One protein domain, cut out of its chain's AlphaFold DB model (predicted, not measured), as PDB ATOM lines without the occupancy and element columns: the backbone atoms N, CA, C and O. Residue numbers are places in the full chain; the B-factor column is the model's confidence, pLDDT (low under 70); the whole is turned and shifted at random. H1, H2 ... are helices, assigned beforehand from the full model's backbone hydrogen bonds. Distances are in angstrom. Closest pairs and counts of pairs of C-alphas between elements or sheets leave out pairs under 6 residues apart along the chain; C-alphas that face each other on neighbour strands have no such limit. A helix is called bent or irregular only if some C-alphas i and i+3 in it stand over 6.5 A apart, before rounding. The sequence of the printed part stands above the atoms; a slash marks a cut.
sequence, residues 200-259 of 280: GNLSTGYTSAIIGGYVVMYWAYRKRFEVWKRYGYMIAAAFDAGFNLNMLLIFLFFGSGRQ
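This is residues 200 to 259 of the 280 residues of an uncharacterized protein of Neosartorya fumigata (strain CEA10 / CBS 144.89 / FGSC A1163) (UniProt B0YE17). Two helices make an open, V-shaped hairpin: H1 runs to a tight turn, and the longer H2, kinked near residue 232, folds back from it. They meet only near the turn; residues 200 to 215 and 237 to 259 stand free. The printed part has 60 residues, H1 then H2, all helix, with no named strand. It is only just loose, close to extended, with a radius of gyration of the C-alphas of 15.7 A, and flat, spanning 46 by 27 by 13 A.

Look first at H1, residues 205 to 223, then at H2, residues 225 to 257: this helical hairpin runs opposite ways at a shallow tilt of 24 degrees. H1 touches H2 with residues 216 to 221 alone, and H2 touches H1 with residues 227 to 228 alone; the closest C-alphas, of Tyr 221 and Trp 228, are 6.1 A apart. Of the O i to N i+4 pairs, 12 of 15 in H1 and 25 of 29 in H2 are within hydrogen-bond range.

Find C-alpha 205 at (31.278, -24.427, -52.673); from there H1 runs 25.6 A to C-alpha 223. H2 runs 44.7 A from C-alpha 225 to C-alpha 257 at (48.470, -33.049, -71.360). It is irregular: C-alphas 230 and 233 are 7.6 A apart, and a kink of 51 degrees lies near residue 232.

The printed part has no cut, and its link is tight. The C-alphas farthest apart, of Glu 226 and Gln 259, are 46.6 A apart. The model's pLDDT is under 70 at residues 200 to 205 and 254 to 259.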
ATOM      1  N   GLY A 200      24.837 -21.600 -61.879       52.28
ATOM      2  CA  GLY A 200      23.868 -22.593 -62.378       52.28
ATOM      3  C   GLY A 200      24.191 -24.051 -62.023       52.28
ATOM      4  O   GLY A 200      23.310 -24.894 -62.067       52.28
ATOM      5  N   ASN A 201      25.417 -24.328 -61.576       56.47
ATOM      6  CA  ASN A 201      25.843 -25.649 -61.133       56.47
ATOM      7  C   ASN A 201      25.471 -25.903 -59.660       56.47
ATOM      8  O   ASN A 201      25.640 -25.014 -58.820       56.47
ATOM      9  N   LEU A 202      25.107 -27.149 -59.310       50.44
ATOM     10  CA  LEU A 202      25.065 -27.633 -57.919       50.44
ATOM     11  C   LEU A 202      26.456 -27.502 -57.273       50.44
ATOM     12  O   LEU A 202      27.278 -28.417 -57.297       50.44
ATOM     13  N   SER A 203      26.748 -26.333 -56.710       55.22
ATOM     14  CA  SER A 203      28.051 -26.042 -56.131       55.22
ATOM     15  C   SER A 203      28.056 -26.378 -54.644       55.22
ATOM     16  O   SER A 203      27.473 -25.677 -53.816       55.22
ATOM     17  N   THR A 204      28.810 -27.414 -54.284       61.06
ATOM     18  CA  THR A 204      29.233 -27.704 -52.903       61.06
ATOM     19  C   THR A 204      30.114 -26.593 -52.305       61.06
ATOM     20  O   THR A 204      30.462 -26.631 -51.121       61.06
ATOM     21  N   GLY A 205      30.470 -25.570 -53.092       68.88
ATOM     22  CA  GLY A 205      31.278 -24.427 -52.673       68.88
ATOM     23  C   GLY A 205      30.643 -23.599 -51.554       68.88
ATOM     24  O   GLY A 205      31.332 -23.202 -50.619       68.88
ATOM     25  N   TYR A 206      29.327 -23.376 -51.579       72.06
ATOM     26  CA  TYR A 206      28.676 -22.557 -50.548       72.06
ATOM     27  C   TYR A 206      28.606 -23.264 -49.194       72.06
ATOM     28  O   TYR A 206      28.907 -22.664 -48.162       72.06
ATOM     29  N   THR A 207      28.266 -24.554 -49.182       76.31
ATOM     30  CA  THR A 207      28.209 -25.342 -47.944       76.31
ATOM     31  C   THR A 207      29.598 -25.507 -47.333       76.31
ATOM     32  O   THR A 207      29.765 -25.309 -46.130       76.31
ATOM     33  N   SER A 208      30.618 -25.772 -48.152       80.81
ATOM     34  CA  SER A 208      32.012 -25.836 -47.698       80.81
ATOM     35  C   SER A 208      32.540 -24.486 -47.198       80.81
ATOM     36  O   SER A 208      33.216 -24.455 -46.170       80.81
ATOM     37  N   ALA A 209      32.175 -23.366 -47.831       79.50
ATOM     38  CA  ALA A 209      32.516 -22.026 -47.350       79.50
ATOM     39  C   ALA A 209      31.876 -21.714 -45.987       79.50
ATOM     40  O   ALA A 209      32.541 -21.159 -45.111       79.50
ATOM     41  N   ILE A 210      30.618 -22.115 -45.769       83.44
ATOM     42  CA  ILE A 210      29.935 -21.964 -44.474       83.44
ATOM     43  C   ILE A 210      30.633 -22.799 -43.396       83.44
ATOM     44  O   ILE A 210      30.908 -22.291 -42.308       83.44
ATOM     45  N   ILE A 211      30.969 -24.057 -43.697       86.88
ATOM     46  CA  ILE A 211      31.671 -24.947 -42.763       86.88
ATOM     47  C   ILE A 211      33.058 -24.388 -42.429       86.88
ATOM     48  O   ILE A 211      33.407 -24.269 -41.254       86.88
ATOM     49  N   GLY A 212      33.836 -23.986 -43.437       85.50
ATOM     50  CA  GLY A 212      35.159 -23.391 -43.245       85.50
ATOM     51  C   GLY A 212      35.097 -22.095 -42.437       85.50
ATOM     52  O   GLY A 212      35.855 -21.919 -41.479       85.50
ATOM     53  N   GLY A 213      34.137 -21.223 -42.752       85.19
ATOM     54  CA  GLY A 213      33.871 -19.995 -42.007       85.19
ATOM     55  C   GLY A 213      33.516 -20.266 -40.546       85.19
ATOM     56  O   GLY A 213      34.052 -19.610 -39.654       85.19
ATOM     57  N   TYR A 214      32.688 -21.276 -40.275       87.38
ATOM     58  CA  TYR A 214      32.366 -21.702 -38.915       87.38
ATOM     59  C   TYR A 214      33.606 -22.226 -38.175       87.38
ATOM     60  O   TYR A 214      33.910 -21.774 -37.071       87.38
ATOM     61  N   VAL A 215      34.390 -23.123 -38.773       88.31
ATOM     62  CA  VAL A 215      35.586 -23.683 -38.120       88.31
ATOM     63  C   VAL A 215      36.609 -22.589 -37.792       88.31
ATOM     64  O   VAL A 215      37.124 -22.533 -36.672       88.31
ATOM     65  N   VAL A 216      36.881 -21.676 -38.723       83.75
ATOM     66  CA  VAL A 216      37.895 -20.633 -38.520       83.75
ATOM     67  C   VAL A 216      37.377 -19.505 -37.623       83.75
ATOM     68  O   VAL A 216      38.058 -19.118 -36.673       83.75
ATOM     69  N   MET A 217      36.173 -18.981 -37.871       83.19
ATOM     70  CA  MET A 217      35.682 -17.785 -37.167       83.19
ATOM     71  C   MET A 217      34.895 -18.088 -35.899       83.19
ATOM     72  O   MET A 217      34.897 -17.272 -34.982       83.19
ATOM     73  N   TYR A 218      34.231 -19.241 -35.797       84.06
ATOM     74  CA  TYR A 218      33.513 -19.615 -34.579       84.06
ATOM     75  C   TYR A 218      34.398 -20.439 -33.642       84.06
ATOM     76  O   TYR A 218      34.535 -20.090 -32.467       84.06
ATOM     77  N   TRP A 219      35.006 -21.518 -34.147       87.00
ATOM     78  CA  TRP A 219      35.764 -22.451 -33.310       87.00
ATOM     79  C   TRP A 219      37.181 -21.951 -33.003       87.00
ATOM     80  O   TRP A 219      37.522 -21.794 -31.827       87.00
ATOM     81  N   ALA A 220      37.992 -21.636 -34.020       85.12
ATOM     82  CA  ALA A 220      39.390 -21.248 -33.803       85.12
ATOM     83  C   ALA A 220      39.513 -19.909 -33.057       85.12
ATOM     84  O   ALA A 220      40.327 -19.796 -32.137       85.12
ATOM     85  N   TYR A 221      38.647 -18.937 -33.365       84.38
ATOM     86  CA  TYR A 221      38.608 -17.647 -32.670       84.38
ATOM     87  C   TYR A 221      38.298 -17.780 -31.167       84.38
ATOM     88  O   TYR A 221      38.976 -17.163 -30.347       84.38
ATOM     89  N   ARG A 222      37.311 -18.606 -30.777       83.12
ATOM     90  CA  ARG A 222      36.906 -18.748 -29.361       83.12
ATOM     91  C   ARG A 222      37.814 -19.662 -28.550       83.12
ATOM     92  O   ARG A 222      38.029 -19.402 -27.371       83.12
ATOM     93  N   LYS A 223      38.290 -20.766 -29.135       85.50
ATOM     94  CA  LYS A 223      39.045 -21.792 -28.396       85.50
ATOM     95  C   LYS A 223      40.557 -21.561 -28.421       85.50
ATOM     96  O   LYS A 223      41.236 -21.985 -27.490       85.50
ATOM     97  N   ARG A 224      41.107 -20.936 -29.470       86.31
ATOM     98  CA  ARG A 224      42.563 -20.795 -29.691       86.31
ATOM     99  C   ARG A 224      42.927 -19.425 -30.280       86.31
ATOM    100  O   ARG A 224      43.622 -19.339 -31.292       86.31
ATOM    101  N   PHE A 225      42.506 -18.353 -29.606       85.25
ATOM    102  CA  PHE A 225      42.700 -16.971 -30.060       85.25
ATOM    103  C   PHE A 225      44.161 -16.618 -30.400       85.25
ATOM    104  O   PHE A 225      44.420 -16.016 -31.439       85.25
ATOM    105  N   GLU A 226      45.128 -17.057 -29.585       85.75
ATOM    106  CA  GLU A 226      46.562 -16.797 -29.816       85.75
ATOM    107  C   GLU A 226      47.075 -17.380 -31.145       85.75
ATOM    108  O   GLU A 226      47.852 -16.746 -31.863       85.75
ATOM    109  N   VAL A 227      46.605 -18.577 -31.512       84.44
ATOM    110  CA  VAL A 227      46.980 -19.245 -32.768       84.44
ATOM    111  C   VAL A 227      46.318 -18.545 -33.950       84.44
ATOM    112  O   VAL A 227      46.976 -18.269 -34.952       84.44
ATOM    113  N   TRP A 228      45.033 -18.212 -33.817       86.56
ATOM    114  CA  TRP A 228      44.275 -17.516 -34.853       86.56
ATOM    115  C   TRP A 228      44.865 -16.134 -35.157       86.56
ATOM    116  O   TRP A 228      45.085 -15.802 -36.320       86.56
ATOM    117  N   LYS A 229      45.222 -15.362 -34.125       84.44
ATOM    118  CA  LYS A 229      45.841 -14.040 -34.280       84.44
ATOM    119  C   LYS A 229      47.189 -14.110 -35.003       84.44
ATOM    120  O   LYS A 229      47.484 -13.237 -35.815       84.44
ATOM    121  N   ARG A 230      48.014 -15.118 -34.700       83.94
ATOM    122  CA  ARG A 230      49.366 -15.243 -35.267       83.94
ATOM    123  C   ARG A 230      49.368 -15.805 -36.689       83.94
ATOM    124  O   ARG A 230      50.097 -15.294 -37.530       83.94
ATOM    125  N   TYR A 231      48.572 -16.839 -36.955       83.56
ATOM    126  CA  TYR A 231      48.654 -17.604 -38.205       83.56
ATOM    127  C   TYR A 231      47.442 -17.450 -39.123       83.56
ATOM    128  O   TYR A 231      47.521 -17.858 -40.278       83.56
ATOM    129  N   GLY A 232      46.340 -16.849 -38.666       85.00
ATOM    130  CA  GLY A 232      45.093 -16.768 -39.435       85.00
ATOM    131  C   GLY A 232      45.276 -16.131 -40.815       85.00
ATOM    132  O   GLY A 232      44.864 -16.710 -41.816       85.00
ATOM    133  N   TYR A 233      45.976 -14.995 -40.886       81.94
ATOM    134  CA  TYR A 233      46.272 -14.334 -42.163       81.94
ATOM    135  C   TYR A 233      47.218 -15.141 -43.063       81.94
ATOM    136  O   TYR A 233      47.047 -15.146 -44.278       81.94
ATOM    137  N   MET A 234      48.195 -15.843 -42.483       85.19
ATOM    138  CA  MET A 234      49.152 -16.654 -43.244       85.19
ATOM    139  C   MET A 234      48.484 -17.900 -43.834       85.19
ATOM    140  O   MET A 234      48.708 -18.223 -44.996       85.19
ATOM    141  N   ILE A 235      47.613 -18.556 -43.064       86.88
ATOM    142  CA  ILE A 235      46.815 -19.701 -43.520       86.88
ATOM    143  C   ILE A 235      45.837 -19.270 -44.617       86.88
ATOM    144  O   ILE A 235      45.722 -19.957 -45.626       86.88
ATOM    145  N   ALA A 236      45.173 -18.118 -44.463       84.38
ATOM    146  CA  ALA A 236      44.285 -17.581 -45.495       84.38
ATOM    147  C   ALA A 236      45.032 -17.325 -46.817       84.38
ATOM    148  O   ALA A 236      44.573 -17.748 -47.876       84.38
ATOM    149  N   ALA A 237      46.216 -16.712 -46.748       84.06
ATOM    150  CA  ALA A 237      47.058 -16.484 -47.920       84.06
ATOM    151  C   ALA A 237      47.553 -17.789 -48.562       84.06
ATOM    152  O   ALA A 237      47.586 -17.904 -49.785       84.06
ATOM    153  N   ALA A 238      47.910 -18.785 -47.747       88.31
ATOM    154  CA  ALA A 238      48.333 -20.094 -48.230       88.31
ATOM    155  C   ALA A 238      47.196 -20.843 -48.943       88.31
ATOM    156  O   ALA A 238      47.442 -21.475 -49.967       88.31
ATOM    157  N   PHE A 239      45.958 -20.748 -48.445       85.62
ATOM    158  CA  PHE A 239      44.801 -21.350 -49.107       85.62
ATOM    159  C   PHE A 239      44.472 -20.679 -50.442       85.62
ATOM    160  O   PHE A 239      44.199 -21.394 -51.402       85.62
ATOM    161  N   ASP A 240      44.546 -19.347 -50.536       84.50
ATOM    162  CA  ASP A 240      44.311 -18.641 -51.804       84.50
ATOM    163  C   ASP A 240      45.390 -18.991 -52.847       84.50
ATOM    164  O   ASP A 240      45.089 -19.400 -53.971       84.50
ATOM    165  N   ALA A 241      46.669 -18.951 -52.460       85.56
ATOM    166  CA  ALA A 241      47.765 -19.353 -53.342       85.56
ATOM    167  C   ALA A 241      47.681 -20.840 -53.739       85.56
ATOM    168  O   ALA A 241      47.875 -21.187 -54.904       85.56
ATOM    169  N   GLY A 242      47.357 -21.717 -52.784       87.56
ATOM    170  CA  GLY A 242      47.207 -23.154 -53.007       87.56
ATOM    171  C   GLY A 242      46.042 -23.495 -53.935       87.56
ATOM    172  O   GLY A 242      46.195 -24.352 -54.801       87.56
ATOM    173  N   PHE A 243      44.910 -22.798 -53.809       86.00
ATOM    174  CA  PHE A 243      43.763 -22.949 -54.706       86.00
ATOM    175  C   PHE A 243      44.120 -22.565 -56.146       86.00
ATOM    176  O   PHE A 243      43.894 -23.351 -57.067       86.00
ATOM    177  N   ASN A 244      44.742 -21.398 -56.339       84.62
ATOM    178  CA  ASN A 244      45.162 -20.937 -57.663       84.62
ATOM    179  C   ASN A 244      46.204 -21.876 -58.296       84.62
ATOM    180  O   ASN A 244      46.109 -22.207 -59.479       84.62
ATOM    181  N   LEU A 245      47.165 -22.365 -57.506       87.25
ATOM    182  CA  LEU A 245      48.149 -23.345 -57.967       87.25
ATOM    183  C   LEU A 245      47.488 -24.676 -58.346       87.25
ATOM    184  O   LEU A 245      47.799 -25.235 -59.393       87.25
ATOM    185  N   ASN A 246      46.564 -25.179 -57.524       88.94
ATOM    186  CA  ASN A 246      45.838 -26.415 -57.802       88.94
ATOM    187  C   ASN A 246      45.037 -26.317 -59.110       88.94
ATOM    188  O   ASN A 246      45.130 -27.218 -59.939       88.94
ATOM    189  N   MET A 247      44.347 -25.196 -59.341       82.50
ATOM    190  CA  MET A 247      43.640 -24.938 -60.600       82.50
ATOM    191  C   MET A 247      44.578 -24.956 -61.810       82.50
ATOM    192  O   MET A 247      44.265 -25.582 -62.823       82.50
ATOM    193  N   LEU A 248      45.759 -24.340 -61.700       84.25
ATOM    194  CA  LEU A 248      46.766 -24.373 -62.762       84.25
ATOM    195  C   LEU A 248      47.284 -25.795 -63.028       84.25
ATOM    196  O   LEU A 248      47.468 -26.181 -64.182       84.25
ATOM    197  N   LEU A 249      47.506 -26.589 -61.978       84.62
ATOM    198  CA  LEU A 249      47.949 -27.978 -62.116       84.62
ATOM    199  C   LEU A 249      46.869 -28.846 -62.770       84.62
ATOM    200  O   LEU A 249      47.181 -29.609 -63.681       84.62
ATOM    201  N   ILE A 250      45.602 -28.703 -62.361       82.88
ATOM    202  CA  ILE A 250      44.479 -29.406 -62.995       82.88
ATOM    203  C   ILE A 250      44.426 -29.057 -64.483       82.88
ATOM    204  O   ILE A 250      44.338 -29.948 -65.328       82.88
ATOM    205  N   PHE A 251      44.548 -27.770 -64.808       79.00
ATOM    206  CA  PHE A 251      44.580 -27.296 -66.183       79.00
ATOM    207  C   PHE A 251      45.715 -27.930 -67.006       79.00
ATOM    208  O   PHE A 251      45.486 -28.426 -68.111       79.00
ATOM    209  N   LEU A 252      46.936 -27.963 -66.466       78.38
ATOM    210  CA  LEU A 252      48.104 -28.501 -67.162       78.38
ATOM    211  C   LEU A 252      47.987 -30.018 -67.393       78.38
ATOM    212  O   LEU A 252      48.196 -30.491 -68.513       78.38
ATOM    213  N   PHE A 253      47.628 -30.778 -66.354       77.38
ATOM    214  CA  PHE A 253      47.620 -32.242 -66.403       77.38
ATOM    215  C   PHE A 253      46.392 -32.816 -67.113       77.38
ATOM    216  O   PHE A 253      46.544 -33.703 -67.955       77.38
ATOM    217  N   PHE A 254      45.197 -32.301 -66.813       69.81
ATOM    218  CA  PHE A 254      43.933 -32.835 -67.333       69.81
ATOM    219  C   PHE A 254      43.389 -32.057 -68.537       69.81
ATOM    220  O   PHE A 254      42.618 -32.616 -69.313       69.81
ATOM    221  N   GLY A 255      43.778 -30.789 -68.711       67.06
ATOM    222  CA  GLY A 255      43.312 -29.944 -69.816       67.06
ATOM    223  C   GLY A 255      44.240 -29.930 -71.037       67.06
ATOM    224  O   GLY A 255      43.756 -29.973 -72.169       67.06
ATOM    225  N   SER A 256      45.563 -29.869 -70.830       66.31
ATOM    226  CA  SER A 256      46.551 -29.743 -71.919       66.31
ATOM    227  C   SER A 256      47.341 -31.022 -72.223       66.31
ATOM    228  O   SER A 256      47.770 -31.190 -73.362       66.31
ATOM    229  N   GLY A 257      47.587 -31.882 -71.228       63.66
ATOM    230  CA  GLY A 257      48.470 -33.049 -71.360       63.66
ATOM    231  C   GLY A 257      47.780 -34.305 -71.902       63.66
ATOM    232  O   GLY A 257      48.081 -34.761 -73.004       63.66
ATOM    233  N   ARG A 258      46.863 -34.893 -71.123       60.00
ATOM    234  CA  ARG A 258      46.066 -36.066 -71.526       60.00
ATOM    235  C   ARG A 258      44.589 -35.822 -71.239       60.00
ATOM    236  O   ARG A 258      44.226 -35.535 -70.103       60.00
ATOM    237  N   GLN A 259      43.741 -36.003 -72.253       61.56
ATOM    238  CA  GLN A 259      42.291 -36.072 -72.068       61.56
ATOM    239  C   GLN A 259      41.948 -37.389 -71.366       61.56
ATOM    240  O   GLN A 259      41.928 -38.449 -71.988       61.56
TER     241      GLN A 259